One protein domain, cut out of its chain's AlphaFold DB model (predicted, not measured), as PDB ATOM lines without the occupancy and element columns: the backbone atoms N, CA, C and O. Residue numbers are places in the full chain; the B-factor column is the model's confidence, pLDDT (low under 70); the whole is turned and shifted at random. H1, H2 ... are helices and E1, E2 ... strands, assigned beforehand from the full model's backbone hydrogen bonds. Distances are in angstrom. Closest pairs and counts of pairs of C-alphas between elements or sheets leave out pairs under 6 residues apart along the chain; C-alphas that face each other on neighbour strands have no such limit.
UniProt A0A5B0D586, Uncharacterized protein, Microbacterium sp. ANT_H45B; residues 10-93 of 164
ATOM      1  N   LEU A  10     148.820 132.848 203.518       85.38
ATOM      2  CA  LEU A  10     149.339 131.561 203.047       85.38
ATOM      3  C   LEU A  10     148.392 130.398 203.354       85.38
ATOM      4  O   LEU A  10     148.413 129.373 202.671       85.38
ATOM      5  N   SER A  11     147.550 130.556 204.378       83.94
ATOM      6  CA  SER A  11     146.621 129.516 204.819       83.94
ATOM      7  C   SER A  11     145.661 129.080 203.707       83.94
ATOM      8  O   SER A  11     145.329 127.896 203.616       83.94
ATOM      9  N   VAL A  12     145.308 129.992 202.795       86.62
ATOM     10  CA  VAL A  12     144.401 129.728 201.673       86.62
ATOM     11  C   VAL A  12     144.941 128.654 200.718       86.62
ATOM     12  O   VAL A  12     144.208 127.747 200.323       86.62
ATOM     13  N   PHE A  13     146.253 128.654 200.459       88.38
ATOM     14  CA  PHE A  13     146.926 127.675 199.595       88.38
ATOM     15  C   PHE A  13     147.033 126.284 200.232       88.38
ATOM     16  O   PHE A  13     147.347 125.300 199.563       88.38
ATOM     17  N   SER A  14     146.790 126.173 201.541       86.25
ATOM     18  CA  SER A  14     146.706 124.873 202.212       86.25
ATOM     19  C   SER A  14     145.337 124.207 202.030       86.25
ATOM     20  O   SER A  14     145.233 122.979 202.117       86.25
ATOM     21  N   LEU A  15     144.301 125.010 201.772       86.81
ATOM     22  CA  LEU A  15     142.909 124.573 201.686       86.81
ATOM     23  C   LEU A  15     142.495 124.215 200.260       86.81
ATOM     24  O   LEU A  15     141.669 123.321 200.087       86.81
ATOM     25  N   ALA A  16     143.066 124.880 199.259       91.19
ATOM     26  CA  ALA A  16     142.688 124.754 197.855       91.19
ATOM     27  C   ALA A  16     143.909 124.521 196.960       91.19
ATOM     28  O   ALA A  16     145.036 124.828 197.344       91.19
ATOM     29  N   ARG A  17     143.684 123.946 195.776       93.56
ATOM     30  CA  ARG A  17     144.727 123.759 194.750       93.56
ATOM     31  C   ARG A  17     144.811 124.941 193.792       93.56
ATOM     32  O   ARG A  17     145.879 125.211 193.254       93.56
ATOM     33  N   GLU A  18     143.692 125.626 193.622       93.94
ATOM     34  CA  GLU A  18     143.523 126.771 192.744       93.94
ATOM     35  C   GLU A  18     142.824 127.873 193.534       93.94
ATOM     36  O   GLU A  18     141.850 127.622 194.254       93.94
ATOM     37  N   VAL A  19     143.343 129.089 193.423       94.38
ATOM     38  CA  VAL A  19     142.821 130.258 194.126       94.38
ATOM     39  C   VAL A  19     142.644 131.364 193.106       94.38
ATOM     40  O   VAL A  19     143.611 131.764 192.470       94.38
ATOM     41  N   SER A  20     141.418 131.855 192.957       94.44
ATOM     42  CA  SER A  20     141.139 133.037 192.137       94.44
ATOM     43  C   SER A  20     140.693 134.176 193.042       94.44
ATOM     44  O   SER A  20     139.833 133.986 193.903       94.44
ATOM     45  N   VAL A  21     141.297 135.346 192.883       93.56
ATOM     46  CA  VAL A  21     141.000 136.543 193.666       93.56
ATOM     47  C   VAL A  21     140.479 137.599 192.715       93.56
ATOM     48  O   VAL A  21     141.193 138.031 191.822       93.56
ATOM     49  N   PHE A  22     139.247 138.028 192.935       94.12
ATOM     50  CA  PHE A  22     138.624 139.110 192.195       94.12
ATOM     51  C   PHE A  22     138.411 140.280 193.136       94.12
ATOM     52  O   PHE A  22     137.885 140.094 194.235       94.12
ATOM     53  N   SER A  23     138.801 141.478 192.733       92.81
ATOM     54  CA  SER A  23     138.603 142.685 193.527       92.81
ATOM     55  C   SER A  23     138.065 143.796 192.647       92.81
ATOM     56  O   SER A  23     138.580 144.013 191.551       92.81
ATOM     57  N   ARG A  24     137.043 144.502 193.134       92.62
ATOM     58  CA  ARG A  24     136.504 145.702 192.492       92.62
ATOM     59  C   ARG A  24     136.638 146.884 193.437       92.62
ATOM     60  O   ARG A  24     136.180 146.825 194.582       92.62
ATOM     61  N   SER A  25     137.287 147.941 192.966       89.50
ATOM     62  CA  SER A  25     137.437 149.200 193.693       89.50
ATOM     63  C   SER A  25     137.411 150.361 192.712       89.50
ATOM     64  O   SER A  25     137.997 150.267 191.641       89.50
ATOM     65  N   ALA A  26     136.726 151.445 193.078       81.25
ATOM     66  CA  ALA A  26     136.656 152.676 192.284       81.25
ATOM     67  C   ALA A  26     136.270 152.479 190.796       81.25
ATOM     68  O   ALA A  26     136.699 153.244 189.942       81.25
ATOM     69  N   GLY A  27     135.445 151.470 190.486       79.38
ATOM     70  CA  GLY A  27     134.982 151.180 189.121       79.38
ATOM     71  C   GLY A  27     135.876 150.233 188.315       79.38
ATOM     72  O   GLY A  27     135.425 149.716 187.296       79.38
ATOM     73  N   GLU A  28     137.081 149.921 188.790       85.25
ATOM     74  CA  GLU A  28     137.986 148.965 188.149       85.25
ATOM     75  C   GLU A  28     137.877 147.586 188.800       85.25
ATOM     76  O   GLU A  28     137.791 147.457 190.027       85.25
ATOM     77  N   ALA A  29     137.867 146.542 187.971       88.50
ATOM     78  CA  ALA A  29     137.742 145.159 188.404       88.50
ATOM     79  C   ALA A  29     138.952 144.354 187.929       88.50
ATOM     80  O   ALA A  29     139.157 144.195 186.729       88.50
ATOM     81  N   ASN A  30     139.711 143.815 188.879       91.94
ATOM     82  CA  ASN A  30     140.908 143.023 188.615       91.94
ATOM     83  C   ASN A  30     140.696 141.589 189.099       91.94
ATOM     84  O   ASN A  30     140.070 141.362 190.143       91.94
ATOM     85  N   GLY A  31     141.223 140.624 188.352       93.06
ATOM     86  CA  GLY A  31     141.170 139.210 188.690       93.06
ATOM     87  C   GLY A  31     142.547 138.575 188.578       93.06
ATOM     88  O   GLY A  31     143.242 138.769 187.592       93.06
ATOM     89  N   LEU A  32     142.926 137.808 189.596       94.25
ATOM     90  CA  LEU A  32     144.190 137.082 189.656       94.25
ATOM     91  C   LEU A  32     143.914 135.603 189.891       94.25
ATOM     92  O   LEU A  32     143.224 135.243 190.849       94.25
ATOM     93  N   HIS A  33     144.492 134.744 189.063       94.81
ATOM     94  CA  HIS A  33     144.439 133.299 189.199       94.81
ATOM     95  C   HIS A  33     145.793 132.738 189.650       94.81
ATOM     96  O   HIS A  33     146.860 133.065 189.126       94.81
ATOM     97  N   ILE A  34     145.750 131.882 190.670       94.62
ATOM     98  CA  ILE A  34     146.927 131.283 191.296       94.62
ATOM     99  C   ILE A  34     146.778 129.765 191.319       94.62
ATOM    100  O   ILE A  34     145.923 129.212 192.020       94.62
ATOM    101  N   SER A  35     147.695 129.087 190.631       94.06
ATOM    102  CA  SER A  35     147.858 127.637 190.709       94.06
ATOM    103  C   SER A  35     148.893 127.282 191.771       94.06
ATOM    104  O   SER A  35     150.071 127.626 191.663       94.06
ATOM    105  N   VAL A  36     148.487 126.527 192.797       92.44
ATOM    106  CA  VAL A  36     149.404 126.090 193.867       92.44
ATOM    107  C   VAL A  36     150.495 125.166 193.324       92.44
ATOM    108  O   VAL A  36     151.592 125.122 193.878       92.44
ATOM    109  N   LYS A  37     150.216 124.432 192.241       93.00
ATOM    110  CA  LYS A  37     151.218 123.593 191.579       93.00
ATOM    111  C   LYS A  37     152.303 124.464 190.941       93.00
ATOM    112  O   LYS A  37     153.459 124.328 191.318       93.00
ATOM    113  N   ALA A  38     151.915 125.399 190.073       92.12
ATOM    114  CA  ALA A  38     152.857 126.296 189.406       92.12
ATOM    115  C   ALA A  38     153.650 127.141 190.415       92.12
ATOM    116  O   ALA A  38     154.861 127.282 190.290       92.12
ATOM    117  N   LEU A  39     152.993 127.609 191.481       91.81
ATOM    118  CA  LEU A  39     153.657 128.318 192.571       91.81
ATOM    119  C   LEU A  39     154.743 127.462 193.243       91.81
ATOM    120  O   LEU A  39     155.843 127.948 193.500       91.81
ATOM    121  N   ARG A  40     154.465 126.181 193.520       92.00
ATOM    122  CA  ARG A  40     155.459 125.255 194.092       92.00
ATOM    123  C   ARG A  40     156.609 124.983 193.137       92.00
ATOM    124  O   ARG A  40     157.752 124.935 193.589       92.00
ATOM    125  N   ASP A  41     156.308 124.830 191.856       94.06
ATOM    126  CA  ASP A  41     157.313 124.596 190.824       94.06
ATOM    127  C   ASP A  41     158.244 125.818 190.706       94.06
ATOM    128  O   ASP A  41     159.466 125.668 190.726       94.06
ATOM    129  N   SER A  42     157.700 127.039 190.719       92.25
ATOM    130  CA  SER A  42     158.493 128.278 190.735       92.25
ATOM    131  C   SER A  42     159.353 128.418 191.992       92.25
ATOM    132  O   SER A  42     160.518 128.799 191.887       92.25
ATOM    133  N   ILE A  43     158.834 128.043 193.170       92.19
ATOM    134  CA  ILE A  43     159.619 128.014 194.418       92.19
ATOM    135  C   ILE A  43     160.784 127.023 194.300       92.19
ATOM    136  O   ILE A  43     161.911 127.360 194.665       92.19
ATOM    137  N   ALA A  44     160.537 125.820 193.773       94.00
ATOM    138  CA  ALA A  44     161.571 124.800 193.589       94.00
ATOM    139  C   ALA A  44     162.660 125.258 192.606       94.00
ATOM    140  O   ALA A  44     163.847 125.032 192.837       94.00
ATOM    141  N   LEU A  45     162.260 125.962 191.547       94.31
ATOM    142  CA  LEU A  45     163.158 126.527 190.541       94.31
ATOM    143  C   LEU A  45     163.787 127.866 190.961       94.31
ATOM    144  O   LEU A  45     164.576 128.417 190.195       94.31
ATOM    145  N   LYS A  46     163.456 128.393 192.151       93.06
ATOM    146  CA  LYS A  46     163.865 129.723 192.645       93.06
ATOM    147  C   LYS A  46     163.573 130.855 191.648       93.06
ATOM    148  O   LYS A  46     164.350 131.800 191.530       93.06
ATOM    149  N   LYS A  47     162.462 130.752 190.922       92.81
ATOM    150  CA  LYS A  47     161.999 131.767 189.969       92.81
ATOM    151  C   LYS A  47     160.903 132.621 190.594       92.81
ATOM    152  O   LYS A  47     160.127 132.133 191.418       92.81
ATOM    153  N   THR A  48     160.820 133.877 190.171       91.62
ATOM    154  CA  THR A  48     159.680 134.742 190.489       91.62
ATOM    155  C   THR A  48     158.410 134.120 189.916       91.62
ATOM    156  O   THR A  48     158.391 133.679 188.768       91.62
ATOM    157  N   TYR A  49     157.372 134.024 190.743       91.94
ATOM    158  CA  TYR A  49     156.059 133.560 190.322       91.94
ATOM    159  C   TYR A  49     155.177 134.771 190.040       91.94
ATOM    160  O   TYR A  49     154.949 135.567 190.949       91.94
ATOM    161  N   GLU A  50     154.659 134.850 188.819       91.50
ATOM    162  CA  GLU A  50     153.645 135.825 188.429       91.50
ATOM    163  C   GLU A  50     152.291 135.108 188.309       91.50
ATOM    164  O   GLU A  50     152.215 134.065 187.648       91.50
ATOM    165  N   PRO A  51     151.235 135.586 188.992       90.88
ATOM    166  CA  PRO A  51     149.888 135.057 188.823       90.88
ATOM    167  C   PRO A  51     149.332 135.386 187.433       90.88
ATOM    168  O   PRO A  51     149.791 136.304 186.763       90.88
ATOM    169  N   GLU A  52     148.324 134.631 187.012       92.81
ATOM    170  CA  GLU A  52     147.651 134.856 185.734       92.81
ATOM    171  C   GLU A  52     146.534 135.889 185.903       92.81
ATOM    172  O   GLU A  52     145.688 135.748 186.791       92.81
ATOM    173  N   ASP A  53     146.518 136.915 185.055       93.44
ATOM    174  CA  ASP A  53     145.435 137.893 185.024       93.44
ATOM    175  C   ASP A  53     144.195 137.280 184.372       93.44
ATOM    176  O   ASP A  53     144.232 136.785 183.244       93.44
ATOM    177  N   VAL A  54     143.074 137.323 185.087       92.75
ATOM    178  CA  VAL A  54     141.790 136.794 184.622       92.75
ATOM    179  C   VAL A  54     140.724 137.883 184.651       92.75
ATOM    180  O   VAL A  54     140.688 138.685 185.590       92.75
ATOM    181  N   PRO A  55     139.817 137.925 183.658       89.81
ATOM    182  CA  PRO A  55     138.732 138.894 183.662       89.81
ATOM    183  C   PRO A  55     137.854 138.692 184.899       89.81
ATOM    184  O   PRO A  55     137.480 137.567 185.249       89.81
ATOM    185  N   ALA A  56     137.539 139.790 185.586       87.81
ATOM    186  CA  ALA A  56     136.642 139.749 186.729       87.81
ATOM    187  C   ALA A  56     135.208 139.445 186.263       87.81
ATOM    188  O   ALA A  56     134.777 139.981 185.244       87.81
ATOM    189  N   PRO A  57     134.452 138.619 187.002       87.12
ATOM    190  CA  PRO A  57     133.097 138.274 186.606       87.12
ATOM    191  C   PRO A  57     132.144 139.467 186.786       87.12
ATOM    192  O   PRO A  57     132.316 140.301 187.684       87.12
ATOM    193  N   ASP A  58     131.118 139.539 185.939       84.19
ATOM    194  CA  ASP A  58     130.172 140.665 185.907       84.19
ATOM    195  C   ASP A  58     129.351 140.789 187.200       84.19
ATOM    196  O   ASP A  58     129.000 141.890 187.622       84.19
ATOM    197  N   ASP A  59     129.125 139.665 187.884       89.06
ATOM    198  CA  ASP A  59     128.336 139.545 189.114       89.06
ATOM    199  C   ASP A  59     129.087 139.982 190.393       89.06
ATOM    200  O   ASP A  59     128.632 139.745 191.521       89.06
ATOM    201  N   LEU A  60     130.269 140.582 190.247       87.75
ATOM    202  CA  LEU A  60     131.036 141.113 191.366       87.75
ATOM    203  C   LEU A  60     130.348 142.380 191.931       87.75
ATOM    204  O   LEU A  60     129.871 143.216 191.165       87.75
ATOM    205  N   PRO A  61     130.284 142.580 193.258       87.06
ATOM    206  CA  PRO A  61     129.714 143.801 193.829       87.06
ATOM    207  C   PRO A  61     130.486 145.062 193.397       87.06
ATOM    208  O   PRO A  61     131.674 144.951 193.087       87.06
ATOM    209  N   PRO A  62     129.874 146.266 193.433       85.62
ATOM    210  CA  PRO A  62     130.537 147.530 193.076       85.62
ATOM    211  C   PRO A  62     131.826 147.798 193.863       85.62
ATOM    212  O   PRO A  62     132.762 148.398 193.343       85.62
ATOM    213  N   HIS A  63     131.882 147.310 195.105       90.69
ATOM    214  CA  HIS A  63     133.062 147.343 195.955       90.69
ATOM    215  C   HIS A  63     133.204 146.022 196.704       90.69
ATOM    216  O   HIS A  63     132.236 145.520 197.279       90.69
ATOM    217  N   GLY A  64     134.418 145.478 196.729       89.50
ATOM    218  CA  GLY A  64     134.751 144.321 197.554       89.50
ATOM    219  C   GLY A  64     135.705 143.347 196.882       89.50
ATOM    220  O   GLY A  64     136.203 143.574 195.779       89.50
ATOM    221  N   THR A  65     135.943 142.235 197.573       91.00
ATOM    222  CA  THR A  65     136.856 141.185 197.127       91.00
ATOM    223  C   THR A  65     136.168 139.833 197.245       91.00
ATOM    224  O   THR A  65     135.629 139.483 198.295       91.00
ATOM    225  N   ARG A  66     136.201 139.051 196.170       92.12
ATOM    226  CA  ARG A  66     135.713 137.676 196.125       92.12
ATOM    227  C   ARG A  66     136.895 136.741 195.930       92.12
ATOM    228  O   ARG A  66     137.624 136.844 194.951       92.12
ATOM    229  N   ILE A  67     137.059 135.806 196.859       91.81
ATOM    230  CA  ILE A  67     138.096 134.776 196.790       91.81
ATOM    231  C   ILE A  67     137.410 133.445 196.489       91.81
ATOM    232  O   ILE A  67     136.610 132.957 197.288       91.81
ATOM    233  N   VAL A  68     137.717 132.866 195.334       92.19
ATOM    234  CA  VAL A  68     137.184 131.580 194.881       92.19
ATOM    235  C   VAL A  68     138.236 130.505 195.105       92.19
ATOM    236  O   VAL A  68     139.354 130.583 194.597       92.19
ATOM    237  N   LEU A  69     137.866 129.500 195.897       91.50
ATOM    238  CA  LEU A  69     138.720 128.371 196.247       91.50
ATOM    239  C   LEU A  69     138.282 127.134 195.473       91.50
ATOM    240  O   LEU A  69     137.236 126.550 195.772       91.50
ATOM    241  N   SER A  70     139.111 126.714 194.523       91.50
ATOM    242  CA  SER A  70     138.847 125.581 193.640       91.50
ATOM    243  C   SER A  70     139.746 124.390 193.980       91.50
ATOM    244  O   SER A  70     140.874 124.520 194.471       91.50
ATOM    245  N   GLY A  71     139.214 123.181 193.785       89.75
ATOM    246  CA  GLY A  71     139.938 121.949 194.106       89.75
ATOM    247  C   GLY A  71     140.275 121.819 195.596       89.75
ATOM    248  O   GLY A  71     141.435 121.592 195.952       89.75
ATOM    249  N   LEU A  72     139.274 121.977 196.473       89.69
ATOM    250  CA  LEU A  72     139.449 121.880 197.926       89.69
ATOM    251  C   LEU A  72     140.151 120.577 198.338       89.69
ATOM    252  O   LEU A  72     139.796 119.468 197.922       89.69
ATOM    253  N   ASN A  73     141.152 120.710 199.203       86.19
ATOM    254  CA  ASN A  73     141.975 119.603 199.653       86.19
ATOM    255  C   ASN A  73     141.249 118.774 200.717       86.19
ATOM    256  O   ASN A  73     141.358 119.045 201.913       86.19
ATOM    257  N   ARG A  74     140.586 117.700 200.276       80.62
ATOM    258  CA  ARG A  74     139.816 116.769 201.121       80.62
ATOM    259  C   ARG A  74     140.569 116.256 202.353       80.62
ATOM    260  O   ARG A  74     139.947 116.074 203.392       80.62
ATOM    261  N   LYS A  75     141.895 116.076 202.274       79.25
ATOM    262  CA  LYS A  75     142.711 115.620 203.417       79.25
ATOM    263  C   LYS A  75     142.762 116.649 204.546       79.25
ATOM    264  O   LYS A  75     142.773 116.275 205.709       79.25
ATOM    265  N   ARG A  76     142.817 117.941 204.203       73.69
ATOM    266  CA  ARG A  76     142.862 119.037 205.184       73.69
ATOM    267  C   ARG A  76     141.481 119.543 205.552       73.69
ATOM    268  O   ARG A  76     141.278 119.971 206.683       73.69
ATOM    269  N   THR A  77     140.542 119.500 204.613       70.94
ATOM    270  CA  THR A  77     139.177 119.928 204.885       70.94
ATOM    271  C   THR A  77     138.410 118.875 205.661       70.94
ATOM    272  O   THR A  77     137.563 119.304 206.419       70.94
ATOM    273  N   GLY A  78     138.714 117.568 205.555       64.62
ATOM    274  CA  GLY A  78     138.306 116.467 206.460       64.62
ATOM    275  C   GLY A  78     136.803 116.259 206.707       64.62
ATOM    276  O   GLY A  78     136.399 115.279 207.319       64.62
ATOM    277  N   VAL A  79     135.973 117.185 206.244       67.62
ATOM    278  CA  VAL A  79     134.537 117.290 206.446       67.62
ATOM    279  C   VAL A  79     133.890 117.687 205.125       67.62
ATOM    280  O   VAL A  79     134.542 118.238 204.230       67.62
ATOM    281  N   SER A  80     132.587 117.426 205.016       81.62
ATOM    282  CA  SER A  80     131.771 117.927 203.915       81.62
ATOM    283  C   SER A  80     131.923 119.448 203.762       81.62
ATOM    284  O   SER A  80     132.179 120.174 204.727       81.62
ATOM    285  N   VAL A  81     131.709 119.957 202.546       81.56
ATOM    286  CA  VAL A  81     131.736 121.405 202.259       81.56
ATOM    287  C   VAL A  81     130.784 122.172 203.187       81.56
ATOM    288  O   VAL A  81     131.104 123.271 203.633       81.56
ATOM    289  N   THR A  82     129.646 121.569 203.544       82.06
ATOM    290  CA  THR A  82     128.672 122.136 204.486       82.06
ATOM    291  C   THR A  82     129.247 122.306 205.891       82.06
ATOM    292  O   THR A  82     129.121 123.377 206.485       82.06
ATOM    293  N   ALA A  83     129.950 121.301 206.411       82.56
ATOM    294  CA  ALA A  83     130.592 121.387 207.718       82.56
ATOM    295  C   ALA A  83     131.801 122.339 207.714       82.56
ATOM    296  O   ALA A  83     132.013 123.045 208.702       82.56
ATOM    297  N   LEU A  84     132.547 122.438 206.607       82.88
ATOM    298  CA  LEU A  84     133.595 123.452 206.443       82.88
ATOM    299  C   LEU A  84     133.013 124.872 206.490       82.88
ATOM    300  O   LEU A  84     133.492 125.694 207.269       82.88
ATOM    301  N   ARG A  85     131.948 125.142 205.723       83.75
ATOM    302  CA  ARG A  85     131.240 126.436 205.742       83.75
ATOM    303  C   ARG A  85     130.763 126.788 207.148       83.75
ATOM    304  O   ARG A  85     131.038 127.886 207.617       83.75
ATOM    305  N   ARG A  86     130.150 125.836 207.861       85.00
ATOM    306  CA  ARG A  86     129.697 126.035 209.248       85.00
ATOM    307  C   ARG A  86     130.853 126.347 210.206       85.00
ATOM    308  O   ARG A  86     130.698 127.179 211.093       85.00
ATOM    309  N   ARG A  87     132.009 125.695 210.049       84.06
ATOM    310  CA  ARG A  87     133.207 125.960 210.871       84.06
ATOM    311  C   ARG A  87     133.791 127.347 210.615       84.06
ATOM    312  O   ARG A  87     134.190 128.002 211.571       84.06
ATOM    313  N   ILE A  88     133.844 127.767 209.350       82.56
ATOM    314  CA  ILE A  88     134.316 129.102 208.963       82.56
ATOM    315  C   ILE A  88     133.355 130.157 209.514       82.56
ATOM    316  O   ILE A  88     133.810 131.037 210.233       82.56
ATOM    317  N   ALA A  89     132.047 130.008 209.280       85.94
ATOM    318  CA  ALA A  89     131.027 130.925 209.793       85.94
ATOM    319  C   ALA A  89     131.150 131.112 211.311       85.94
ATOM    320  O   ALA A  89     131.339 132.222 211.767       85.94
ATOM    321  N   ARG A  90     131.232 130.033 212.099       84.69
ATOM    322  CA  ARG A  90     131.401 130.140 213.563       84.69
ATOM    323  C   ARG A  90     132.665 130.873 214.021       84.69
ATOM    324  O   ARG A  90     132.692 131.380 215.134       84.69
ATOM    325  N   ARG A  91     133.745 130.820 213.236       82.81
ATOM    326  CA  ARG A  91     135.026 131.455 213.587       82.81
ATOM    327  C   ARG A  91     135.113 132.903 213.127       82.81
ATOM    328  O   ARG A  91     135.858 133.666 213.728       82.81
ATOM    329  N   PHE A  92     134.411 133.235 212.049       73.94
ATOM    330  CA  PHE A  92     134.447 134.546 211.409       73.94
ATOM    331  C   PHE A  92     133.123 135.306 211.515       73.94
ATOM    332  O   PHE A  92     133.033 136.403 210.971       73.94
ATOM    333  N   ASP A  93     132.132 134.769 212.229       74.88
ATOM    334  CA  ASP A  93     130.984 135.519 212.731       74.88
ATOM    335  C   ASP A  93     131.524 136.581 213.688       74.88
ATOM    336  O   ASP A  93     131.662 136.383 214.897       74.88
TER     337      ASP A  93
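Overview. This is residues 10 to 93 of the 164 residues of an uncharacterized protein of Microbacterium sp. ANT_H45B (UniProt A0A5B0D586). A slim sheet of three strands, E2 - E1 - E3, has H1 and H2 grazing one end, while H3 leads on to H4, which lies off the sheet; residues 88 to 93, of which 88 to 92 belong to H4, stick out. After H2 the chain folds back along E2, residues 52 to 53 pairing with its 32 to 33, to the far end, where E3 begins. The 84 printed residues hold four named helices and three named strands, in the order H1 E1 E2 H2 E3 H3 H4, a mixed class with an antiparallel sheet. The whole is loose, radius of gyration of the C-alphas 14.8 A, and flat, spanning 39 by 34 by 17 A.

Arrangement. Start at inner strand E1, residues 18 to 25; it forms a hairpin with E2, residues 28 to 35, antiparallel at 168 degrees, with N 21 and O 32 within hydrogen-bond range at 2.8 A. E3, residues 64 to 70, is antiparallel to E1 at 169 degrees; find N 22 and O 66 at 2.8 A. E2, H2 (residues 36 to 44) and E3 form a split strand-helix-strand unit, E1 between its strands, with a right-handed crossover. H1, residues 10 to 15, only grazes the sheet; the C-alphas of Phe 13 and Val 19, its closest to E1, are 7.3 A apart. H2 also only grazes it, only just on it with 5 pairs of C-alphas within 10 A. H1 only just touches H3, residues 74 to 77, with 3 pairs of C-alphas within 8 A, the closest Leu 15 and Arg 76 at 6.5 A. H4, residues 81 to 92, is close to H3 but not clearly touching, the closest C-alphas, Thr 77 and Leu 84, 6.8 A apart; H4 is apart from E3. Every O i to N i+4 pair is within range in H2 and H4, H3 is too short for one, and H1 has 0 of 2, but 3 of 3 O i to N i+3 pairs.

Along the chain. Find C-alpha 18 at (143.523, 126.771, 192.744); E1 runs 23.3 A from there, E2 23.6 A and E3 19.6 A. H1 begins at C-alpha 10, (149.339, 131.561, 203.047), and spans 9.6 A; H2 spans 12.2 A and H3 5.0 A. H4 covers 16.2 A to C-alpha 92 at (134.447, 134.546, 211.409).

Size, cuts and confidence. The C-alphas farthest apart, Leu 45 and Asp 93, are 40.1 A apart. The printed part has no cut; the link from H2 to E3, 19 residues, is long, and the others are tight. Look for low pLDDT, under 70, at residues 78 to 79.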